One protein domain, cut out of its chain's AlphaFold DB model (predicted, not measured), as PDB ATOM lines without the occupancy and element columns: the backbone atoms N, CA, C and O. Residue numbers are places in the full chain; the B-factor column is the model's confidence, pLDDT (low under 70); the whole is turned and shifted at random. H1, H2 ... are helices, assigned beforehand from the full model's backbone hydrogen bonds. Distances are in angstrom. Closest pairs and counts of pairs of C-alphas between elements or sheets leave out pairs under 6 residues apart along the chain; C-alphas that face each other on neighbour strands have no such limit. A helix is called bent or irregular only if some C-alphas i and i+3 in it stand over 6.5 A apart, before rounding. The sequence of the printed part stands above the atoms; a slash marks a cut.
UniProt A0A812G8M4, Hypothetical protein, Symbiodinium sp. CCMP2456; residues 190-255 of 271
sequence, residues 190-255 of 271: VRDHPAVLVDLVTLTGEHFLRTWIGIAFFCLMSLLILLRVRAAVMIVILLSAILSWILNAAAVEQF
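AT A GLANCE: This is residues 190 to 255 of the 271 residues of the protein "Hypothetical protein" of Symbiodinium sp. CCMP2456 (UniProt A0A812G8M4). A looped lead-in, residues 190 to 205, runs into a helical hairpin whose two long helices, H1 and H2, make a narrow V, closed at the turn between them and open at the other end. The lead-in lies beyond the open end of H1 and folds back on itself, while a short tail, residues 250 to 255, follows H2. The printed part has 66 residues with two named helices, H1 then H2, and no named strand; the class is all helix. The whole is loose, with a radius of gyration of the C-alphas of 15.0 A, and only just flat, with spans of 45 by 30 by 15 A.

HOW THE PARTS SIT: Residues 190 to 191 pair with residues 199 to 200, antiparallel, in stretches too short to be named strands. H1, residues 206 to 226, and H2, residues 232 to 249, form a helical hairpin over a tight link of 5 residues. They touch, with 9 pairs of C-alphas within 8 A; the closest C-alphas are those of Leu 224 and Ala 232, 5.3 A apart. H1 touches H2 with residues 217 to 225 alone, and H2 touches H1 with residues 232 to 240 alone. They run opposite ways at a shallow tilt of 23 degrees, 11.4 A from centre to centre. Every O i to N i+4 pair is within hydrogen-bond range in H2, and 16 of 17 are in H1.

IN THESE COORDINATES: H1 begins at C-alpha 206, (19.272, -16.759, -9.410), and is 31.3 A long from first to last C-alpha. It is neither bent nor irregular, but only just: C-alphas 206 and 209 are 6.2 A apart. H2 is 26.0 A long and ends at C-alpha 249, (8.873, -16.057, -21.890).

THE WHOLE: The two C-alphas farthest apart are those of Ala 195 and Arg 230, 45.4 A. Residues 226 to 231, of which 226 belongs to H1, stand free. The printed part has no cut. Its mean pLDDT is 73.6, with residues 193 to 195, 197, 202 to 207, 230 to 231 and 248 to 255 under 70.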
ATOM      1  N   VAL A 190      19.094 -28.035  -1.522       75.62
ATOM      2  CA  VAL A 190      20.030 -29.079  -1.108       75.62
ATOM      3  C   VAL A 190      20.976 -29.435  -2.254       75.62
ATOM      4  O   VAL A 190      20.528 -29.810  -3.342       75.62
ATOM      5  N   ARG A 191      22.283 -29.366  -1.989       72.12
ATOM      6  CA  ARG A 191      23.361 -29.740  -2.916       72.12
ATOM      7  C   ARG A 191      24.268 -30.802  -2.319       72.12
ATOM      8  O   ARG A 191      24.344 -30.968  -1.102       72.12
ATOM      9  N   ASP A 192      24.944 -31.532  -3.194       70.38
ATOM     10  CA  ASP A 192      26.009 -32.437  -2.804       70.38
ATOM     11  C   ASP A 192      27.275 -31.644  -2.467       70.38
ATOM     12  O   ASP A 192      27.670 -30.722  -3.179       70.38
ATOM     13  N   HIS A 193      27.925 -32.014  -1.367       65.81
ATOM     14  CA  HIS A 193      29.243 -31.494  -1.022       65.81
ATOM     15  C   HIS A 193      30.159 -32.663  -0.662       65.81
ATOM     16  O   HIS A 193      29.798 -33.478   0.194       65.81
ATOM     17  N   PRO A 194      31.376 -32.744  -1.228       61.97
ATOM     18  CA  PRO A 194      32.270 -33.899  -1.075       61.97
ATOM     19  C   PRO A 194      32.772 -34.159   0.358       61.97
ATOM     20  O   PRO A 194      33.436 -35.159   0.597       61.97
ATOM     21  N   ALA A 195      32.456 -33.278   1.312       59.44
ATOM     22  CA  ALA A 195      32.945 -33.332   2.695       59.44
ATOM     23  C   ALA A 195      31.827 -33.565   3.725       59.44
ATOM     24  O   ALA A 195      32.051 -34.241   4.722       59.44
ATOM     25  N   VAL A 196      30.627 -33.027   3.481       72.00
ATOM     26  CA  VAL A 196      29.482 -33.110   4.407       72.00
ATOM     27  C   VAL A 196      28.305 -33.905   3.838       72.00
ATOM     28  O   VAL A 196      27.290 -34.041   4.515       72.00
ATOM     29  N   LEU A 197      28.445 -34.471   2.629       60.41
ATOM     30  CA  LEU A 197      27.434 -35.211   1.852       60.41
ATOM     31  C   LEU A 197      26.213 -34.372   1.432       60.41
ATOM     32  O   LEU A 197      25.683 -34.580   0.344       60.41
ATOM     33  N   VAL A 198      25.796 -33.414   2.259       76.31
ATOM     34  CA  VAL A 198      24.650 -32.528   2.070       76.31
ATOM     35  C   VAL A 198      25.063 -31.121   2.484       76.31
ATOM     36  O   VAL A 198      25.491 -30.913   3.618       76.31
ATOM     37  N   ASP A 199      24.916 -30.161   1.579       74.88
ATOM     38  CA  ASP A 199      25.146 -28.742   1.844       74.88
ATOM     39  C   ASP A 199      23.940 -27.904   1.405       74.88
ATOM     40  O   ASP A 199      23.134 -28.315   0.560       74.88
ATOM     41  N   LEU A 200      23.794 -26.741   2.030       75.12
ATOM     42  CA  LEU A 200      22.725 -25.795   1.757       75.12
ATOM     43  C   LEU A 200      23.200 -24.738   0.768       75.12
ATOM     44  O   LEU A 200      24.288 -24.178   0.869       75.12
ATOM     45  N   VAL A 201      22.331 -24.416  -0.177       70.62
ATOM     46  CA  VAL A 201      22.580 -23.354  -1.147       70.62
ATOM     47  C   VAL A 201      22.657 -21.996  -0.466       70.62
ATOM     48  O   VAL A 201      21.722 -21.576   0.216       70.62
ATOM     49  N   THR A 202      23.725 -21.247  -0.736       68.25
ATOM     50  CA  THR A 202      23.736 -19.804  -0.482       68.25
ATOM     51  C   THR A 202      22.665 -19.141  -1.345       68.25
ATOM     52  O   THR A 202      22.751 -19.160  -2.574       68.25
ATOM     53  N   LEU A 203      21.649 -18.567  -0.698       66.75
ATOM     54  CA  LEU A 203      20.473 -17.953  -1.328       66.75
ATOM     55  C   LEU A 203      20.789 -16.582  -1.956       66.75
ATOM     56  O   LEU A 203      20.144 -15.580  -1.656       66.75
ATOM     57  N   THR A 204      21.796 -16.518  -2.819       64.25
ATOM     58  CA  THR A 204      22.209 -15.306  -3.530       64.25
ATOM     59  C   THR A 204      21.965 -15.461  -5.032       64.25
ATOM     60  O   THR A 204      22.170 -16.527  -5.613       64.25
ATOM     61  N   GLY A 205      21.483 -14.392  -5.676       67.06
ATOM     62  CA  GLY A 205      21.238 -14.365  -7.121       67.06
ATOM     63  C   GLY A 205      20.067 -15.244  -7.583       67.06
ATOM     64  O   GLY A 205      18.974 -15.198  -7.020       67.06
ATOM     65  N   GLU A 206      20.294 -16.030  -8.636       62.09
ATOM     66  CA  GLU A 206      19.272 -16.759  -9.410       62.09
ATOM     67  C   GLU A 206      18.501 -17.824  -8.607       62.09
ATOM     68  O   GLU A 206      17.320 -18.078  -8.852       62.09
ATOM     69  N   HIS A 207      19.136 -18.416  -7.592       66.62
ATOM     70  CA  HIS A 207      18.527 -19.457  -6.756       66.62
ATOM     71  C   HIS A 207      17.529 -18.899  -5.731       66.62
ATOM     72  O   HIS A 207      16.635 -19.622  -5.284       66.62
ATOM     73  N   PHE A 208      17.631 -17.609  -5.387       70.94
ATOM     74  CA  PHE A 208      16.736 -16.962  -4.426       70.94
ATOM     75  C   PHE A 208      15.291 -16.951  -4.939       70.94
ATOM     76  O   PHE A 208      14.380 -17.410  -4.251       70.94
ATOM     77  N   LEU A 209      15.077 -16.493  -6.177       72.44
ATOM     78  CA  LEU A 209      13.735 -16.344  -6.742       72.44
ATOM     79  C   LEU A 209      13.032 -17.699  -6.912       72.44
ATOM     80  O   LEU A 209      11.875 -17.848  -6.518       72.44
ATOM     81  N   ARG A 210      13.745 -18.707  -7.437       72.88
ATOM     82  CA  ARG A 210      13.217 -20.071  -7.595       72.88
ATOM     83  C   ARG A 210      12.806 -20.674  -6.250       72.88
ATOM     84  O   ARG A 210      11.713 -21.231  -6.143       72.88
ATOM     85  N   THR A 211      13.655 -20.521  -5.233       77.31
ATOM     86  CA  THR A 211      13.425 -21.086  -3.899       77.31
ATOM     87  C   THR A 211      12.161 -20.514  -3.259       77.31
ATOM     88  O   THR A 211      11.285 -21.259  -2.815       77.31
ATOM     89  N   TRP A 212      12.014 -19.187  -3.272       79.81
ATOM     90  CA  TRP A 212      10.858 -18.515  -2.676       79.81
ATOM     91  C   TRP A 212       9.549 -18.799  -3.408       79.81
ATOM     92  O   TRP A 212       8.524 -18.987  -2.753       79.81
ATOM     93  N   ILE A 213       9.569 -18.896  -4.740       80.50
ATOM     94  CA  ILE A 213       8.389 -19.290  -5.522       80.50
ATOM     95  C   ILE A 213       7.975 -20.730  -5.185       80.50
ATOM     96  O   ILE A 213       6.791 -20.992  -4.970       80.50
ATOM     97  N   GLY A 214       8.937 -21.653  -5.080       80.31
ATOM     98  CA  GLY A 214       8.678 -23.040  -4.683       80.31
ATOM     99  C   GLY A 214       8.041 -23.143  -3.295       80.31
ATOM    100  O   GLY A 214       7.011 -23.800  -3.130       80.31
ATOM    101  N   ILE A 215       8.596 -22.429  -2.311       83.88
ATOM    102  CA  ILE A 215       8.045 -22.357  -0.948       83.88
ATOM    103  C   ILE A 215       6.647 -21.720  -0.954       83.88
ATOM    104  O   ILE A 215       5.741 -22.228  -0.294       83.88
ATOM    105  N   ALA A 216       6.432 -20.651  -1.726       87.06
ATOM    106  CA  ALA A 216       5.133 -19.991  -1.828       87.06
ATOM    107  C   ALA A 216       4.051 -20.929  -2.382       87.06
ATOM    108  O   ALA A 216       2.962 -21.002  -1.812       87.06
ATOM    109  N   PHE A 217       4.346 -21.697  -3.435       86.19
ATOM    110  CA  PHE A 217       3.409 -22.686  -3.974       86.19
ATOM    111  C   PHE A 217       3.192 -23.875  -3.035       86.19
ATOM    112  O   PHE A 217       2.065 -24.359  -2.940       86.19
ATOM    113  N   PHE A 218       4.215 -24.318  -2.300       85.50
ATOM    114  CA  PHE A 218       4.060 -25.347  -1.269       85.50
ATOM    115  C   PHE A 218       3.134 -24.880  -0.130       85.50
ATOM    116  O   PHE A 218       2.210 -25.597   0.265       85.50
ATOM    117  N   CYS A 219       3.312 -23.648   0.348       88.31
ATOM    118  CA  CYS A 219       2.430 -23.036   1.341       88.31
ATOM    119  C   CYS A 219       1.009 -22.835   0.800       88.31
ATOM    120  O   CYS A 219       0.043 -23.146   1.496       88.31
ATOM    121  N   LEU A 220       0.870 -22.375  -0.449       88.94
ATOM    122  CA  LEU A 220      -0.421 -22.233  -1.124       88.94
ATOM    123  C   LEU A 220      -1.143 -23.583  -1.203       88.94
ATOM    124  O   LEU A 220      -2.320 -23.680  -0.872       88.94
ATOM    125  N   MET A 221      -0.424 -24.637  -1.578       86.38
ATOM    126  CA  MET A 221      -0.943 -25.996  -1.633       86.38
ATOM    127  C   MET A 221      -1.446 -26.480  -0.273       86.38
ATOM    128  O   MET A 221      -2.591 -26.924  -0.160       86.38
ATOM    129  N   SER A 222      -0.622 -26.336   0.767       87.06
ATOM    130  CA  SER A 222      -0.997 -26.666   2.143       87.06
ATOM    131  C   SER A 222      -2.251 -25.897   2.582       87.06
ATOM    132  O   SER A 222      -3.204 -26.488   3.091       87.06
ATOM    133  N   LEU A 223      -2.321 -24.598   2.278       91.44
ATOM    134  CA  LEU A 223      -3.475 -23.753   2.582       91.44
ATOM    135  C   LEU A 223      -4.750 -24.211   1.855       91.44
ATOM    136  O   LEU A 223      -5.800 -24.327   2.485       91.44
ATOM    137  N   LEU A 224      -4.690 -24.507   0.552       86.94
ATOM    138  CA  LEU A 224      -5.862 -24.967  -0.206       86.94
ATOM    139  C   LEU A 224      -6.367 -26.335   0.277       86.94
ATOM    140  O   LEU A 224      -7.579 -26.576   0.267       86.94
ATOM    141  N   ILE A 225      -5.462 -27.215   0.718       85.06
ATOM    142  CA  ILE A 225      -5.832 -28.486   1.352       85.06
ATOM    143  C   ILE A 225      -6.555 -28.228   2.679       85.06
ATOM    144  O   ILE A 225      -7.617 -28.811   2.912       85.06
ATOM    145  N   LEU A 226      -6.039 -27.326   3.523       87.75
ATOM    146  CA  LEU A 226      -6.682 -26.944   4.788       87.75
ATOM    147  C   LEU A 226      -8.077 -26.341   4.566       87.75
ATOM    148  O   LEU A 226      -9.012 -26.650   5.305       87.75
ATOM    149  N   LEU A 227      -8.246 -25.554   3.501       87.56
ATOM    150  CA  LEU A 227      -9.529 -24.978   3.083       87.56
ATOM    151  C   LEU A 227     -10.484 -25.999   2.429       87.56
ATOM    152  O   LEU A 227     -11.581 -25.632   2.010       87.56
ATOM    153  N   ARG A 228     -10.105 -27.286   2.353       81.19
ATOM    154  CA  ARG A 228     -10.892 -28.389   1.767       81.19
ATOM    155  C   ARG A 228     -11.380 -28.107   0.338       81.19
ATOM    156  O   ARG A 228     -12.470 -28.537  -0.054       81.19
ATOM    157  N   VAL A 229     -10.569 -27.413  -0.461       79.81
ATOM    158  CA  VAL A 229     -10.885 -27.135  -1.868       79.81
ATOM    159  C   VAL A 229     -10.718 -28.413  -2.692       79.81
ATOM    160  O   VAL A 229      -9.637 -28.999  -2.772       79.81
ATOM    161  N   ARG A 230     -11.800 -28.848  -3.347       61.72
ATOM    162  CA  ARG A 230     -11.765 -29.971  -4.294       61.72
ATOM    163  C   ARG A 230     -10.930 -29.536  -5.505       61.72
ATOM    164  O   ARG A 230     -11.314 -28.578  -6.162       61.72
ATOM    165  N   ALA A 231      -9.818 -30.231  -5.770       69.19
ATOM    166  CA  ALA A 231      -8.781 -29.917  -6.774       69.19
ATOM    167  C   ALA A 231      -7.631 -28.972  -6.345       69.19
ATOM    168  O   ALA A 231      -6.922 -28.457  -7.209       69.19
ATOM    169  N   ALA A 232      -7.369 -28.813  -5.040       76.50
ATOM    170  CA  ALA A 232      -6.218 -28.058  -4.514       76.50
ATOM    171  C   ALA A 232      -4.879 -28.373  -5.220       76.50
ATOM    172  O   ALA A 232      -4.216 -27.466  -5.717       76.50
ATOM    173  N   VAL A 233      -4.538 -29.666  -5.340       75.56
ATOM    174  CA  VAL A 233      -3.307 -30.154  -6.001       75.56
ATOM    175  C   VAL A 233      -3.203 -29.648  -7.439       75.56
ATOM    176  O   VAL A 233      -2.187 -29.096  -7.850       75.56
ATOM    177  N   MET A 234      -4.280 -29.818  -8.204       73.06
ATOM    178  CA  MET A 234      -4.318 -29.497  -9.626       73.06
ATOM    179  C   MET A 234      -4.203 -27.989  -9.872       73.06
ATOM    180  O   MET A 234      -3.489 -27.573 -10.780       73.06
ATOM    181  N   ILE A 235      -4.869 -27.172  -9.048       81.25
ATOM    182  CA  ILE A 235      -4.814 -25.707  -9.148       81.25
ATOM    183  C   ILE A 235      -3.375 -25.215  -8.973       81.25
ATOM    184  O   ILE A 235      -2.909 -24.404  -9.768       81.25
ATOM    185  N   VAL A 236      -2.648 -25.731  -7.980       83.94
ATOM    186  CA  VAL A 236      -1.264 -25.310  -7.719       83.94
ATOM    187  C   VAL A 236      -0.313 -25.747  -8.833       83.94
ATOM    188  O   VAL A 236       0.522 -24.950  -9.260       83.94
ATOM    189  N   ILE A 237      -0.455 -26.969  -9.356       77.81
ATOM    190  CA  ILE A 237       0.362 -27.445 -10.486       77.81
ATOM    191  C   ILE A 237       0.117 -26.584 -11.735       77.81
ATOM    192  O   ILE A 237       1.067 -26.168 -12.391       77.81
ATOM    193  N   LEU A 238      -1.139 -26.255 -12.048       81.50
ATOM    194  CA  LEU A 238      -1.457 -25.400 -13.196       81.50
ATOM    195  C   LEU A 238      -0.943 -23.971 -13.012       81.50
ATOM    196  O   LEU A 238      -0.333 -23.423 -13.924       81.50
ATOM    197  N   LEU A 239      -1.152 -23.369 -11.837       85.38
ATOM    198  CA  LEU A 239      -0.665 -22.019 -11.547       85.38
ATOM    199  C   LEU A 239       0.862 -21.941 -11.597       85.38
ATOM    200  O   LEU A 239       1.401 -20.998 -12.172       85.38
ATOM    201  N   SER A 240       1.556 -22.934 -11.037       79.25
ATOM    202  CA  SER A 240       3.021 -22.993 -11.085       79.25
ATOM    203  C   SER A 240       3.542 -23.198 -12.508       79.25
ATOM    204  O   SER A 240       4.494 -22.523 -12.893       79.25
ATOM    205  N   ALA A 241       2.887 -24.026 -13.327       78.56
ATOM    206  CA  ALA A 241       3.230 -24.190 -14.740       78.56
ATOM    207  C   ALA A 241       3.006 -22.903 -15.557       78.56
ATOM    208  O   ALA A 241       3.881 -22.501 -16.321       78.56
ATOM    209  N   ILE A 242       1.869 -22.224 -15.368       84.38
ATOM    210  CA  ILE A 242       1.556 -20.958 -16.049       84.38
ATOM    211  C   ILE A 242       2.564 -19.877 -15.654       84.38
ATOM    212  O   ILE A 242       3.120 -19.210 -16.526       84.38
ATOM    213  N   LEU A 243       2.840 -19.725 -14.355       82.94
ATOM    214  CA  LEU A 243       3.824 -18.756 -13.880       82.94
ATOM    215  C   LEU A 243       5.218 -19.076 -14.430       82.94
ATOM    216  O   LEU A 243       5.916 -18.180 -14.896       82.94
ATOM    217  N   SER A 244       5.594 -20.356 -14.446       73.69
ATOM    218  CA  SER A 244       6.852 -20.820 -15.027       73.69
ATOM    219  C   SER A 244       6.966 -20.481 -16.515       73.69
ATOM    220  O   SER A 244       8.037 -20.067 -16.951       73.69
ATOM    221  N   TRP A 245       5.893 -20.616 -17.298       76.31
ATOM    222  CA  TRP A 245       5.878 -20.233 -18.713       76.31
ATOM    223  C   TRP A 245       6.009 -18.728 -18.918       76.31
ATOM    224  O   TRP A 245       6.768 -18.303 -19.784       76.31
ATOM    225  N   ILE A 246       5.316 -17.925 -18.111       79.31
ATOM    226  CA  ILE A 246       5.401 -16.459 -18.176       79.31
ATOM    227  C   ILE A 246       6.825 -15.991 -17.852       79.31
ATOM    228  O   ILE A 246       7.373 -15.150 -18.559       79.31
ATOM    229  N   LEU A 247       7.451 -16.568 -16.822       72.69
ATOM    230  CA  LEU A 247       8.824 -16.234 -16.437       72.69
ATOM    231  C   LEU A 247       9.854 -16.703 -17.478       72.69
ATOM    232  O   LEU A 247      10.820 -15.993 -17.743       72.69
ATOM    233  N   ASN A 248       9.627 -17.850 -18.126       65.81
ATOM    234  CA  ASN A 248      10.473 -18.336 -19.222       65.81
ATOM    235  C   ASN A 248      10.341 -17.457 -20.482       65.81
ATOM    236  O   ASN A 248      11.336 -17.112 -21.114       65.81
ATOM    237  N   ALA A 249       9.122 -17.013 -20.810       56.88
ATOM    238  CA  ALA A 249       8.873 -16.057 -21.890       56.88
ATOM    239  C   ALA A 249       9.521 -14.681 -21.633       56.88
ATOM    240  O   ALA A 249       9.830 -13.964 -22.581       56.88
ATOM    241  N   ALA A 250       9.787 -14.337 -20.369       53.84
ATOM    242  CA  ALA A 250      10.549 -13.156 -19.961       53.84
ATOM    243  C   ALA A 250      12.087 -13.351 -20.009       53.84
ATOM    244  O   ALA A 250      12.815 -12.567 -19.406       53.84
ATOM    245  N   ALA A 251      12.582 -14.377 -20.718       47.25
ATOM    246  CA  ALA A 251      14.003 -14.710 -20.897       47.25
ATOM    247  C   ALA A 251      14.769 -15.036 -19.601       47.25
ATOM    248  O   ALA A 251      15.997 -14.951 -19.543       47.25
ATOM    249  N   VAL A 252      14.061 -15.479 -18.564       45.47
ATOM    250  CA  VAL A 252      14.688 -16.094 -17.400       45.47
ATOM    251  C   VAL A 252      14.949 -17.566 -17.756       45.47
ATOM    252  O   VAL A 252      14.061 -18.403 -17.594       45.47
ATOM    253  N   GLU A 253      16.163 -17.906 -18.227       43.09
ATOM    254  CA  GLU A 253      16.621 -19.281 -18.587       43.09
ATOM    255  C   GLU A 253      16.518 -20.317 -17.434       43.09
ATOM    256  O   GLU A 253      16.934 -21.469 -17.546       43.09
ATOM    257  N   GLN A 254      15.927 -19.928 -16.309       49.38
ATOM    258  CA  GLN A 254      15.951 -20.596 -15.020       49.38
ATOM    259  C   GLN A 254      14.666 -21.393 -14.746       49.38
ATOM    260  O   GLN A 254      14.418 -21.755 -13.609       49.38
ATOM    261  N   PHE A 255      13.809 -21.687 -15.723       45.69
ATOM    262  CA  PHE A 255      12.590 -22.487 -15.475       45.69
ATOM    263  C   PHE A 255      12.474 -23.741 -16.337       45.69
ATOM    264  O   PHE A 255      11.678 -24.629 -16.040       45.69
TER     265      PHE A 255